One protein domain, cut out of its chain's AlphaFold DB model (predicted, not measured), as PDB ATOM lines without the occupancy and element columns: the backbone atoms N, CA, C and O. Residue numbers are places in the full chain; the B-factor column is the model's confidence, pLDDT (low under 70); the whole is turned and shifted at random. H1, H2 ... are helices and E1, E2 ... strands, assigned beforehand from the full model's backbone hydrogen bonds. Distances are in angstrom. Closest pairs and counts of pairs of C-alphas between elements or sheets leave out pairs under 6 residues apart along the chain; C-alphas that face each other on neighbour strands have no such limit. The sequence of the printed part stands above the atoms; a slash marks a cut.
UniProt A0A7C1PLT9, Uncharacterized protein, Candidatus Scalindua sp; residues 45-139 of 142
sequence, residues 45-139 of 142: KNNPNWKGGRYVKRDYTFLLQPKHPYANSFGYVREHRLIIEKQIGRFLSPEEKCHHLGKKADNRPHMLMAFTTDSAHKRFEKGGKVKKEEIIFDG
ATOM      1  N   LYS A  45      16.177   4.066  34.170       77.56
ATOM      2  CA  LYS A  45      17.168   4.921  34.848       77.56
ATOM      3  C   LYS A  45      18.433   4.231  35.341       77.56
ATOM      4  O   LYS A  45      19.455   4.882  35.492       77.56
ATOM      5  N   ASN A  46      18.387   2.921  35.557       75.75
ATOM      6  CA  ASN A  46      19.560   2.182  36.004       75.75
ATOM      7  C   ASN A  46      20.504   1.843  34.836       75.75
ATOM      8  O   ASN A  46      21.639   1.440  35.071       75.75
ATOM      9  N   ASN A  47      20.057   1.966  33.583       78.25
ATOM     10  CA  ASN A  47      20.887   1.760  32.400       78.25
ATOM     11  C   ASN A  47      21.664   3.045  32.069       78.25
ATOM     12  O   ASN A  47      21.016   4.050  31.781       78.25
ATOM     13  N   PRO A  48      23.009   3.033  32.015       74.56
ATOM     14  CA  PRO A  48      23.779   4.220  31.629       74.56
ATOM     15  C   PRO A  48      23.454   4.713  30.209       74.56
ATOM     16  O   PRO A  48      23.615   5.890  29.912       74.56
ATOM     17  N   ASN A  49      22.937   3.840  29.338       76.06
ATOM     18  CA  ASN A  49      22.498   4.209  27.991       76.06
ATOM     19  C   ASN A  49      21.056   4.749  27.939       76.06
ATOM     20  O   ASN A  49      20.560   5.063  26.854       76.06
ATOM     21  N   TRP A  50      20.341   4.825  29.067       81.31
ATOM     22  CA  TRP A  50      18.974   5.340  29.091       81.31
ATOM     23  C   TRP A  50      18.959   6.859  29.015       81.31
ATOM     24  O   TRP A  50      19.336   7.562  29.945       81.31
ATOM     25  N   LYS A  51      18.440   7.368  27.900       81.56
ATOM     26  CA  LYS A  51      18.297   8.801  27.638       81.56
ATOM     27  C   LYS A  51      16.881   9.270  27.976       81.56
ATOM     28  O   LYS A  51      16.165   9.754  27.108       81.56
ATOM     29  N   GLY A  52      16.424   8.997  29.202       86.00
ATOM     30  CA  GLY A  52      15.097   9.422  29.675       86.00
ATOM     31  C   GLY A  52      13.910   8.796  28.930       86.00
ATOM     32  O   GLY A  52      12.833   9.373  28.890       86.00
ATOM     33  N   GLY A  53      14.095   7.631  28.299       90.06
ATOM     34  CA  GLY A  53      13.056   7.001  27.479       90.06
ATOM     35  C   GLY A  53      12.960   7.580  26.068       90.06
ATOM     36  O   GLY A  53      11.938   7.419  25.414       90.06
ATOM     37  N   ARG A  54      14.015   8.233  25.578       93.62
ATOM     38  CA  ARG A  54      14.145   8.679  24.189       93.62
ATOM     39  C   ARG A  54      15.176   7.837  23.449       93.62
ATOM     40  O   ARG A  54      16.272   7.608  23.961       93.62
ATOM     41  N   TYR A  55      14.868   7.418  22.226       93.12
ATOM     42  CA  TYR A  55      15.871   6.850  21.319       93.12
ATOM     43  C   TYR A  55      15.578   7.210  19.864       93.12
ATOM     44  O   TYR A  55      14.459   7.583  19.521       93.12
ATOM     45  N   VAL A  56      16.590   7.089  19.005       93.25
ATOM     46  CA  VAL A  56      16.469   7.319  17.561       93.25
ATOM     47  C   VAL A  56      16.733   6.014  16.820       93.25
ATOM     48  O   VAL A  56      17.678   5.294  17.145       93.25
ATOM     49  N   LYS A  57      15.893   5.688  15.836       92.81
ATOM     50  CA  LYS A  57      16.066   4.527  14.953       92.81
ATOM     51  C   LYS A  57      15.608   4.888  13.545       92.81
ATOM     52  O   LYS A  57      14.442   5.221  13.363       92.81
ATOM     53  N   ARG A  58      16.499   4.741  12.553       92.44
ATOM     54  CA  ARG A  58      16.217   5.047  11.133       92.44
ATOM     55  C   ARG A  58      15.599   6.447  10.965       92.44
ATOM     56  O   ARG A  58      14.520   6.573  10.397       92.44
ATOM     57  N   ASP A  59      16.238   7.448  11.571       93.25
ATOM     58  CA  ASP A  59      15.830   8.866  11.585       93.25
ATOM     59  C   ASP A  59      14.513   9.196  12.296       93.25
ATOM     60  O   ASP A  59      14.119  10.355  12.352       93.25
ATOM     61  N   TYR A  60      13.852   8.211  12.906       93.69
ATOM     62  CA  TYR A  60      12.692   8.451  13.753       93.69
ATOM     63  C   TYR A  60      13.097   8.532  15.218       93.69
ATOM     64  O   TYR A  60      13.706   7.601  15.754       93.69
ATOM     65  N   THR A  61      12.686   9.609  15.882       95.50
ATOM     66  CA  THR A  61      12.704   9.698  17.342       95.50
ATOM     67  C   THR A  61      11.513   8.946  17.926       95.50
ATOM     68  O   THR A  61      10.373   9.108  17.484       95.50
ATOM     69  N   PHE A  62      11.778   8.151  18.953       95.94
ATOM     70  CA  PHE A  62      10.793   7.448  19.759       95.94
ATOM     71  C   PHE A  62      10.860   7.949  21.197       95.94
ATOM     72  O   PHE A  62      11.954   8.128  21.740       95.94
ATOM     73  N   LEU A  63       9.693   8.129  21.809       96.31
ATOM     74  CA  LEU A  63       9.531   8.541  23.199       96.31
ATOM     75  C   LEU A  63       8.729   7.486  23.959       96.31
ATOM     76  O   LEU A  63       7.734   6.965  23.453       96.31
ATOM     77  N   LEU A  64       9.186   7.159  25.164       95.25
ATOM     78  CA  LEU A  64       8.537   6.223  26.070       95.25
ATOM     79  C   LEU A  64       7.223   6.839  26.563       95.25
ATOM     80  O   LEU A  64       7.221   7.832  27.282       95.25
ATOM     81  N   GLN A  65       6.115   6.225  26.173       95.62
ATOM     82  CA  GLN A  65       4.746   6.581  26.520       95.62
ATOM     83  C   GLN A  65       3.973   5.308  26.912       95.62
ATOM     84  O   GLN A  65       3.135   4.831  26.148       95.62
ATOM     85  N   PRO A  66       4.232   4.719  28.097       91.94
ATOM     86  CA  PRO A  66       3.706   3.398  28.461       91.94
ATOM     87  C   PRO A  66       2.177   3.339  28.567       91.94
ATOM     88  O   PRO A  66       1.604   2.260  28.503       91.94
ATOM     89  N   LYS A  67       1.530   4.494  28.760       94.69
ATOM     90  CA  LYS A  67       0.071   4.633  28.860       94.69
ATOM     91  C   LYS A  67      -0.596   4.995  27.531       94.69
ATOM     92  O   LYS A  67      -1.814   5.115  27.485       94.69
ATOM     93  N   HIS A  68       0.179   5.231  26.471       96.69
ATOM     94  CA  HIS A  68      -0.388   5.619  25.188       96.69
ATOM     95  C   HIS A  68      -1.034   4.398  24.517       96.69
ATOM     96  O   HIS A  68      -0.356   3.380  24.356       96.69
ATOM     97  N   PRO A  69      -2.304   4.484  24.079       96.69
ATOM     98  CA  PRO A  69      -3.063   3.319  23.611       96.69
ATOM     99  C   PRO A  69      -2.432   2.641  22.389       96.69
ATOM    100  O   PRO A  69      -2.532   1.432  22.225       96.69
ATOM    101  N   TYR A  70      -1.728   3.417  21.561       96.50
ATOM    102  CA  TYR A  70      -1.025   2.928  20.369       96.50
ATOM    103  C   TYR A  70       0.503   2.932  20.517       96.50
ATOM    104  O   TYR A  70       1.235   3.117  19.543       96.50
ATOM    105  N   ALA A  71       1.003   2.797  21.748       96.38
ATOM    106  CA  ALA A  71       2.418   2.527  21.964       96.38
ATOM    107  C   ALA A  71       2.800   1.151  21.400       96.38
ATOM    108  O   ALA A  71       1.993   0.225  21.355       96.38
ATOM    109  N   ASN A  72       4.052   1.000  20.967       94.12
ATOM    110  CA  ASN A  72       4.560  -0.307  20.553       94.12
ATOM    111  C   ASN A  72       4.691  -1.269  21.754       94.12
ATOM    112  O   ASN A  72       4.514  -0.877  22.905       94.12
ATOM    113  N   SER A  73       5.087  -2.521  21.503       93.69
ATOM    114  CA  SER A  73       5.268  -3.549  22.547       93.69
ATOM    115  C   SER A  73       6.274  -3.188  23.650       93.69
ATOM    116  O   SER A  73       6.302  -3.830  24.696       93.69
ATOM    117  N   PHE A  74       7.098  -2.161  23.439       90.88
ATOM    118  CA  PHE A  74       8.053  -1.643  24.416       90.88
ATOM    119  C   PHE A  74       7.565  -0.360  25.110       90.88
ATOM    120  O   PHE A  74       8.317   0.229  25.887       90.88
ATOM    121  N   GLY A  75       6.342   0.092  24.826       94.50
ATOM    122  CA  GLY A  75       5.755   1.307  25.383       94.50
ATOM    123  C   GLY A  75       6.215   2.597  24.705       94.50
ATOM    124  O   GLY A  75       6.099   3.650  25.314       94.50
ATOM    125  N   TYR A  76       6.763   2.559  23.486       96.12
ATOM    126  CA  TYR A  76       7.240   3.756  22.781       96.12
ATOM    127  C   TYR A  76       6.313   4.188  21.645       96.12
ATOM    128  O   TYR A  76       5.751   3.354  20.931       96.12
ATOM    129  N   VAL A  77       6.249   5.499  21.419       97.00
ATOM    130  CA  VAL A  77       5.522   6.148  20.317       97.00
ATOM    131  C   VAL A  77       6.488   7.038  19.530       97.00
ATOM    132  O   VAL A  77       7.474   7.534  20.077       97.00
ATOM    133  N   ARG A  78       6.245   7.222  18.228       97.31
ATOM    134  CA  ARG A  78       7.046   8.125  17.385       97.31
ATOM    135  C   ARG A  78       6.775   9.586  17.761       97.31
ATOM    136  O   ARG A  78       5.622   9.975  17.898       97.31
ATOM    137  N   GLU A  79       7.825  10.392  17.881       97.75
ATOM    138  CA  GLU A  79       7.743  11.784  18.353       97.75
ATOM    139  C   GLU A  79       6.823  12.659  17.488       97.75
ATOM    140  O   GLU A  79       5.953  13.331  18.029       97.75
ATOM    141  N   HIS A  80       6.929  12.591  16.155       97.75
ATOM    142  CA  HIS A  80       6.041  13.346  15.257       97.75
ATOM    143  C   HIS A  80       4.556  13.038  15.476       97.75
ATOM    144  O   HIS A  80       3.724  13.930  15.353       97.75
ATOM    145  N   ARG A  81       4.213  11.791  15.824       98.19
ATOM    146  CA  ARG A  81       2.828  11.405  16.106       98.19
ATOM    147  C   ARG A  81       2.329  12.126  17.353       98.19
ATOM    148  O   ARG A  81       1.283  12.754  17.295       98.19
ATOM    149  N   LEU A  82       3.118  12.096  18.428       98.25
ATOM    150  CA  LEU A  82       2.782  12.762  19.689       98.25
ATOM    151  C   LEU A  82       2.624  14.275  19.515       98.25
ATOM    152  O   LEU A  82       1.767  14.886  20.147       98.25
ATOM    153  N   ILE A  83       3.443  14.886  18.655       98.31
ATOM    154  CA  ILE A  83       3.340  16.315  18.351       98.31
ATOM    155  C   ILE A  83       2.014  16.617  17.656       98.31
ATOM    156  O   ILE A  83       1.315  17.523  18.096       98.31
ATOM    157  N   ILE A  84       1.633  15.843  16.636       98.38
ATOM    158  CA  ILE A  84       0.346  16.024  15.949       98.38
ATOM    159  C   ILE A  84      -0.826  15.784  16.907       98.38
ATOM    160  O   ILE A  84      -1.730  16.608  16.970       98.38
ATOM    161  N   GLU A  85      -0.796  14.706  17.693       98.38
ATOM    162  CA  GLU A  85      -1.833  14.384  18.686       98.38
ATOM    163  C   GLU A  85      -2.029  15.515  19.702       98.38
ATOM    164  O   GLU A  85      -3.161  15.863  20.039       98.38
ATOM    165  N   LYS A  86      -0.931  16.152  20.129       97.88
ATOM    166  CA  LYS A  86      -0.984  17.338  20.989       97.88
ATOM    167  C   LYS A  86      -1.664  18.526  20.301       97.88
ATOM    168  O   LYS A  86      -2.392  19.247  20.972       97.88
ATOM    169  N   GLN A  87      -1.434  18.735  19.002       97.81
ATOM    170  CA  GLN A  87      -2.063  19.826  18.245       97.81
ATOM    171  C   GLN A  87      -3.566  19.595  18.032       97.81
ATOM    172  O   GLN A  87      -4.343  20.537  18.138       97.81
ATOM    173  N   ILE A  88      -3.988  18.353  17.763       97.56
ATOM    174  CA  ILE A  88      -5.402  18.032  17.491       97.56
ATOM    175  C   ILE A  88      -6.220  17.707  18.750       97.56
ATOM    176  O   ILE A  88      -7.434  17.541  18.662       97.56
ATOM    177  N   GLY A  89      -5.577  17.565  19.913       97.94
ATOM    178  CA  GLY A  89      -6.249  17.315  21.192       97.94
ATOM    179  C   GLY A  89      -6.823  15.903  21.363       97.94
ATOM    180  O   GLY A  89      -7.632  15.679  22.260       97.94
ATOM    181  N   ARG A  90      -6.421  14.938  20.529       98.25
ATOM    182  CA  ARG A  90      -6.826  13.526  20.629       98.25
ATOM    183  C   ARG A  90      -5.727  12.595  20.126       98.25
ATOM    184  O   ARG A  90      -4.853  13.014  19.371       98.25
ATOM    185  N   PHE A  91      -5.809  11.314  20.484       98.25
ATOM    186  CA  PHE A  91      -4.965  10.295  19.862       98.25
ATOM    187  C   PHE A  91      -5.346  10.111  18.394       98.25
ATOM    188  O   PHE A  91      -6.529  10.129  18.032       98.25
ATOM    189  N   LEU A  92      -4.334   9.911  17.555       97.81
ATOM    190  CA  LEU A  92      -4.551   9.437  16.201       97.81
ATOM    191  C   LEU A  92      -4.951   7.958  16.271       97.81
ATOM    192  O   LEU A  92      -4.566   7.259  17.210       97.81
ATOM    193  N   SER A  93      -5.664   7.445  15.279       97.00
ATOM    194  CA  SER A  93      -5.893   6.009  15.121       97.00
ATOM    195  C   SER A  93      -4.678   5.334  14.448       97.00
ATOM    196  O   SER A  93      -3.719   6.010  14.040       97.00
ATOM    197  N   PRO A  94      -4.621   3.995  14.383       95.19
ATOM    198  CA  PRO A  94      -3.599   3.278  13.615       95.19
ATOM    199  C   PRO A  94      -3.691   3.495  12.092       95.19
ATOM    200  O   PRO A  94      -2.677   3.410  11.384       95.19
ATOM    201  N   GLU A  95      -4.889   3.770  11.580       96.75
ATOM    202  CA  GLU A  95      -5.185   3.991  10.161       96.75
ATOM    203  C   GLU A  95      -4.725   5.378   9.702       96.75
ATOM    204  O   GLU A  95      -4.221   5.514   8.584       96.75
ATOM    205  N   GLU A  96      -4.806   6.369  10.592       98.25
ATOM    206  CA  GLU A  96      -4.364   7.741  10.351       98.25
ATOM    207  C   GLU A  96      -2.827   7.816  10.232       98.25
ATOM    208  O   GLU A  96      -2.075   7.317  11.081       98.25
ATOM    209  N   LYS A  97      -2.334   8.431   9.149       97.88
ATOM    210  CA  LYS A  97      -0.904   8.442   8.795       97.88
ATOM    211  C   LYS A  97      -0.292   9.821   8.943       97.88
ATOM    212  O   LYS A  97      -0.734  10.773   8.311       97.88
ATOM    213  N   CYS A  98       0.775   9.900   9.731       97.81
ATOM    214  CA  CYS A  98       1.620  11.085   9.815       97.81
ATOM    215  C   CYS A  98       2.614  11.127   8.647       97.81
ATOM    216  O   CYS A  98       3.136  10.088   8.242       97.81
ATOM    217  N   HIS A  99       2.927  12.333   8.190       97.38
ATOM    218  CA  HIS A  99       3.843  12.624   7.099       97.38
ATOM    219  C   HIS A  99       4.822  13.720   7.505       97.38
ATOM    220  O   HIS A  99       4.441  14.674   8.182       97.38
ATOM    221  N   HIS A 100       6.065  13.601   7.045       97.44
ATOM    222  CA  HIS A 100       7.064  14.660   7.129       97.44
ATOM    223  C   HIS A 100       7.190  15.327   5.767       97.44
ATOM    224  O   HIS A 100       7.489  14.650   4.790       97.44
ATOM    225  N   LEU A 101       7.055  16.651   5.716       95.88
ATOM    226  CA  LEU A 101       7.251  17.447   4.497       95.88
ATOM    227  C   LEU A 101       8.718  17.515   4.046       95.88
ATOM    228  O   LEU A 101       9.018  17.985   2.954       95.88
ATOM    229  N   GLY A 102       9.642  17.069   4.897       93.94
ATOM    230  CA  GLY A 102      11.071  17.050   4.620       93.94
ATOM    231  C   GLY A 102      11.771  15.901   5.339       93.94
ATOM    232  O   GLY A 102      11.422  14.731   5.191       93.94
ATOM    233  N   LYS A 103      12.803  16.222   6.124       94.75
ATOM    234  CA  LYS A 103      13.612  15.209   6.816       94.75
ATOM    235  C   LYS A 103      12.797  14.511   7.914       94.75
ATOM    236  O   LYS A 103      12.190  15.170   8.744       94.75
ATOM    237  N   LYS A 104      12.892  13.178   7.998       94.31
ATOM    238  CA  LYS A 104      12.206  12.341   9.013       94.31
ATOM    239  C   LYS A 104      12.564  12.679  10.467       94.31
ATOM    240  O   LYS A 104      11.786  12.393  11.375       94.31
ATOM    241  N   ALA A 105      13.740  13.269  10.673       92.69
ATOM    242  CA  ALA A 105      14.211  13.721  11.978       92.69
ATOM    243  C   ALA A 105      13.667  15.108  12.374       92.69
ATOM    244  O   ALA A 105      13.796  15.500  13.532       92.69
ATOM    245  N   ASP A 106      13.083  15.857  11.433       95.56
ATOM    246  CA  ASP A 106      12.560  17.198  11.674       95.56
ATOM    247  C   ASP A 106      11.107  17.129  12.141       95.56
ATOM    248  O   ASP A 106      10.170  17.056  11.351       95.56
ATOM    249  N   ASN A 107      10.928  17.113  13.458       96.19
ATOM    250  CA  ASN A 107       9.618  16.972  14.084       96.19
ATOM    251  C   ASN A 107       8.972  18.328  14.430       96.19
ATOM    252  O   ASN A 107       8.054  18.368  15.246       96.19
ATOM    253  N   ARG A 108       9.434  19.449  13.854       96.88
ATOM    254  CA  ARG A 108       8.784  20.757  14.057       96.88
ATOM    255  C   ARG A 108       7.347  20.711  13.516       96.88
ATOM    256  O   ARG A 108       7.166  20.177  12.425       96.88
ATOM    257  N   PRO A 109       6.336  21.275  14.211       97.38
ATOM    258  CA  PRO A 109       4.937  21.182  13.784       97.38
ATOM    259  C   PRO A 109       4.704  21.588  12.326       97.38
ATOM    260  O   PRO A 109       3.985  20.882  11.628       97.38
ATOM    261  N   HIS A 110       5.384  22.633  11.839       97.56
ATOM    262  CA  HIS A 110       5.237  23.091  10.455       97.56
ATOM    263  C   HIS A 110       5.788  22.142   9.385       97.56
ATOM    264  O   HIS A 110       5.482  22.290   8.206       97.56
ATOM    265  N   MET A 111       6.581  21.146   9.784       97.81
ATOM    266  CA  MET A 111       7.117  20.107   8.901       97.81
ATOM    267  C   MET A 111       6.261  18.839   8.894       97.81
ATOM    268  O   MET A 111       6.645  17.853   8.260       97.81
ATOM    269  N   LEU A 112       5.129  18.836   9.600       98.06
ATOM    270  CA  LEU A 112       4.305  17.655   9.812       98.06
ATOM    271  C   LEU A 112       2.920  17.811   9.183       98.06
ATOM    272  O   LEU A 112       2.309  18.877   9.216       98.06
ATOM    273  N   MET A 113       2.397  16.704   8.667       98.12
ATOM    274  CA  MET A 113       0.995  16.565   8.274       98.12
ATOM    275  C   MET A 113       0.434  15.237   8.788       98.12
ATOM    276  O   MET A 113       1.188  14.301   9.063       98.12
ATOM    277  N   ALA A 114      -0.888  15.130   8.900       98.38
ATOM    278  CA  ALA A 114      -1.567  13.855   9.111       98.38
ATOM    279  C   ALA A 114      -2.763  13.690   8.181       98.38
ATOM    280  O   ALA A 114      -3.491  14.643   7.909       98.38
ATOM    281  N   PHE A 115      -2.972  12.452   7.741       98.62
ATOM    282  CA  PHE A 115      -4.029  12.061   6.820       98.62
ATOM    283  C   PHE A 115      -4.919  10.984   7.427       98.62
ATOM    284  O   PHE A 115      -4.437  10.132   8.175       98.62
ATOM    285  N   THR A 116      -6.197  10.982   7.052       98.06
ATOM    286  CA  THR A 116      -7.193  10.005   7.527       98.06
ATOM    287  C   THR A 116      -6.870   8.571   7.130       98.06
ATOM    288  O   THR A 116      -7.225   7.639   7.843       98.06
ATOM    289  N   THR A 117      -6.179   8.378   6.003       97.88
ATOM    290  CA  THR A 117      -5.867   7.050   5.467       97.88
ATOM    291  C   THR A 117      -4.482   6.982   4.833       97.88
ATOM    292  O   THR A 117      -3.918   7.977   4.372       97.88
ATOM    293  N   ASP A 118      -3.964   5.757   4.728       97.50
ATOM    294  CA  ASP A 118      -2.738   5.458   3.986       97.50
ATOM    295  C   ASP A 118      -2.855   5.788   2.489       97.50
ATOM    296  O   ASP A 118      -1.896   6.245   1.870       97.50
ATOM    297  N   SER A 119      -4.048   5.630   1.911       97.06
ATOM    298  CA  SER A 119      -4.319   5.983   0.515       97.06
ATOM    299  C   SER A 119      -4.171   7.484   0.262       97.06
ATOM    300  O   SER A 119      -3.537   7.874  -0.718       97.06
ATOM    301  N   ALA A 120      -4.713   8.329   1.145       97.88
ATOM    302  CA  ALA A 120      -4.557   9.782   1.055       97.88
ATOM    303  C   ALA A 120      -3.090  10.203   1.229       97.88
ATOM    304  O   ALA A 120      -2.563  10.950   0.403       97.88
ATOM    305  N   HIS A 121      -2.409   9.633   2.227       97.81
ATOM    306  CA  HIS A 121      -0.978   9.839   2.454       97.81
ATOM    307  C   HIS A 121      -0.132   9.497   1.215       97.81
ATOM    308  O   HIS A 121       0.675  10.308   0.767       97.81
ATOM    309  N   LYS A 122      -0.354   8.326   0.608       97.44
ATOM    310  CA  LYS A 122       0.368   7.887  -0.597       97.44
ATOM    311  C   LYS A 122       0.100   8.768  -1.812       97.44
ATOM    312  O   LYS A 122       0.997   8.947  -2.633       97.44
ATOM    313  N   ARG A 123      -1.121   9.293  -1.971       97.25
ATOM    314  CA  ARG A 123      -1.411  10.262  -3.040       97.25
ATOM    315  C   ARG A 123      -0.625  11.548  -2.827       97.25
ATOM    316  O   ARG A 123      -0.001  12.005  -3.778       97.25
ATOM    317  N   PHE A 124      -0.610  12.071  -1.599       96.75
ATOM    318  CA  PHE A 124       0.170  13.259  -1.254       96.75
ATOM    319  C   PHE A 124       1.662  13.069  -1.540       96.75
ATOM    320  O   PHE A 124       2.266  13.889  -2.221       96.75
ATOM    321  N   GLU A 125       2.239  11.955  -1.080       95.19
ATOM    322  CA  GLU A 125       3.659  11.627  -1.264       95.19
ATOM    323  C   GLU A 125       4.066  11.591  -2.747       95.19
ATOM    324  O   GLU A 125       5.182  11.960  -3.102       95.19
ATOM    325  N   LYS A 126       3.141  11.204  -3.629       96.69
ATOM    326  CA  LYS A 126       3.337  11.180  -5.086       96.69
ATOM    327  C   LYS A 126       3.035  12.519  -5.777       96.69
ATOM    328  O   LYS A 126       2.991  12.559  -7.003       96.69
ATOM    329  N   GLY A 127       2.772  13.591  -5.027       95.06
ATOM    330  CA  GLY A 127       2.390  14.901  -5.569       95.06
ATOM    331  C   GLY A 127       0.960  14.965  -6.121       95.06
ATOM    332  O   GLY A 127       0.610  15.897  -6.842       95.06
ATOM    333  N   GLY A 128       0.123  13.974  -5.813       95.12
ATOM    334  CA  GLY A 128      -1.279  13.942  -6.211       95.12
ATOM    335  C   GLY A 128      -2.159  14.860  -5.359       95.12
ATOM    336  O   GLY A 128      -1.803  15.270  -4.255       95.12
ATOM    337  N   LYS A 129      -3.367  15.145  -5.857       93.50
ATOM    338  CA  LYS A 129      -4.372  15.917  -5.112       93.50
ATOM    339  C   LYS A 129      -4.941  15.087  -3.951       93.50
ATOM    340  O   LYS A 129      -5.266  13.908  -4.114       93.50
ATOM    341  N   VAL A 130      -5.102  15.727  -2.795       96.06
ATOM    342  CA  VAL A 130      -5.752  15.173  -1.598       96.06
ATOM    343  C   VAL A 130      -6.919  16.075  -1.225       96.06
ATOM    344  O   VAL A 130      -6.810  17.297  -1.346       96.06
ATOM    345  N   LYS A 131      -8.048  15.482  -0.830       97.25
ATOM    346  CA  LYS A 131      -9.231  16.252  -0.437       97.25
ATOM    347  C   LYS A 131      -9.010  16.876   0.939       97.25
ATOM    348  O   LYS A 131      -8.299  16.310   1.768       97.25
ATOM    349  N   LYS A 132      -9.638  18.022   1.205       96.56
ATOM    350  CA  LYS A 132      -9.468  18.736   2.479       96.56
ATOM    351  C   LYS A 132      -9.907  17.878   3.668       96.56
ATOM    352  O   LYS A 132      -9.250  17.882   4.700       96.56
ATOM    353  N   GLU A 133     -10.957  17.085   3.492       97.25
ATOM    354  CA  GLU A 133     -11.529  16.212   4.523       97.25
ATOM    355  C   GLU A 133     -10.622  15.012   4.846       97.25
ATOM    356  O   GLU A 133     -10.806  14.338   5.856       97.25
ATOM    357  N   GLU A 134      -9.631  14.728   3.995       97.69
ATOM    358  CA  GLU A 134      -8.649  13.665   4.215       97.69
ATOM    359  C   GLU A 134      -7.423  14.147   5.000       97.69
ATOM    360  O   GLU A 134      -6.565  13.330   5.343       97.69
ATOM    361  N   ILE A 135      -7.329  15.450   5.290       97.88
ATOM    362  CA  ILE A 135      -6.240  16.070   6.044       97.88
ATOM    363  C   ILE A 135      -6.719  16.320   7.474       97.88
ATOM    364  O   ILE A 135      -7.634  17.100   7.716       97.88
ATOM    365  N   ILE A 136      -6.071  15.667   8.435       98.06
ATOM    366  CA  ILE A 136      -6.352  15.821   9.872       98.06
ATOM    367  C   ILE A 136      -5.576  17.001  10.449       98.06
ATOM    368  O   ILE A 136      -6.062  17.717  11.318       98.06
ATOM    369  N   PHE A 137      -4.339  17.166   9.990       98.12
ATOM    370  CA  PHE A 137      -3.427  18.194  10.460       98.12
ATOM    371  C   PHE A 137      -2.567  18.657   9.289       98.12
ATOM    372  O   PHE A 137      -1.957  17.828   8.608       98.12
ATOM    373  N   ASP A 138      -2.513  19.969   9.075       97.38
ATOM    374  CA  ASP A 138      -1.610  20.609   8.125       97.38
ATOM    375  C   ASP A 138      -0.739  21.623   8.867       97.38
ATOM    376  O   ASP A 138      -1.199  22.700   9.243       97.38
ATOM    377  N   GLY A 139       0.523  21.263   9.090       96.00
ATOM    378  CA  GLY A 139       1.471  22.126   9.772       96.00
ATOM    379  C   GLY A 139       1.943  23.323   8.950       96.00
ATOM    380  O   GLY A 139       2.447  24.268   9.541       96.00
TER     381      GLY A 139
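Overview. This is residues 45 to 139 of the 142 residues of an uncharacterized protein of Candidatus Scalindua sp (UniProt A0A7C1PLT9). Two small antiparallel sheets of three strands each, E1 E2 E3 and E4 E5 E6, follow one another along the long axis, with helix H1 between them. H1 crosses one face of the second sheet and H2 covers the other, making three layers, helices on both faces of a sheet; the first residues, 45 to 53, form a tail at the far end of the first sheet. The printed part has 95 residues, with the named elements E1 E2 E3 H1 E4 E5 H2 E6 in that order; the class is mixed, helices and strands, though only 42 residues are in named elements. E1 E2 E3 is a meander, each strand the antiparallel neighbour of the one before. The whole is compact, with a radius of gyration of the C-alphas of 14.3 A, yet elongated in outline, 49 by 25 by 20 A.

Arrangement. E1, residues 54 to 57, and E2, residues 60 to 64, form a hairpin at 148 degrees, with N 62 and O 55 2.8 A apart. E2 and E3, residues 76 to 78, form a hairpin at 145 degrees, with N 63 and O 77 2.9 A apart. H1, residues 79 to 88, is on this sheet at a height of 6.1 A, over none of its strands; its closest C-alphas to E2 are those of Glu 79 and Thr 61, 5.5 A apart. E4, residues 97 to 100, and E5, residues 112 to 115, form a hairpin at 153 degrees, with N 99 and O 113 2.8 A apart. E6, residues 135 to 138, is antiparallel to E5 at 170 degrees, with N 136 and O 114 2.8 A apart. H1 is also on the sheet E4 E5 E6, at a height of 9.1 A, over E4 and only just over E5 and E6, with 3 C-alphas on each; it runs across the strands, at 69 degrees to E4 on the local plane. The closest C-alphas of H1 and E4 are those of Arg 81 and Cys 98, 6.4 A apart. H2, residues 118 to 125, is on the opposite face at a height of 8.3 A, over E5 and only just over E4, with 3 C-alphas; it runs along the strands, at 20 degrees to E5 on the local plane. The closest C-alphas of H2 and E5 are those of His 121 and Phe 115, 5.8 A apart. H1 and H2 are apart. In H1 and H2 every O i to N i+4 pair is within hydrogen-bond range.

Along the chain. E1 begins at C-alpha 54 (14.145, 8.679, 24.189) and spans 10.3 A; E2 spans 13.2 A and E3 6.9 A. H1 spans 14.6 A, ending at C-alpha 88 (-5.402, 18.032, 17.491). E4 spans 10.2 A, E5 10.5 A, H2 10.3 A, and E6 6.8 A, ending at C-alpha 138 (-1.610, 20.609, 8.125).

Size, cuts and confidence. The C-alphas of Asn 46 and Lys 129, the two farthest apart, are 49.5 A from each other. The links E2 to E3 and E4 to E5 are long, with 11 residues each. The printed part has no cut, its mean pLDDT is 94.8, and no printed residue is under 70.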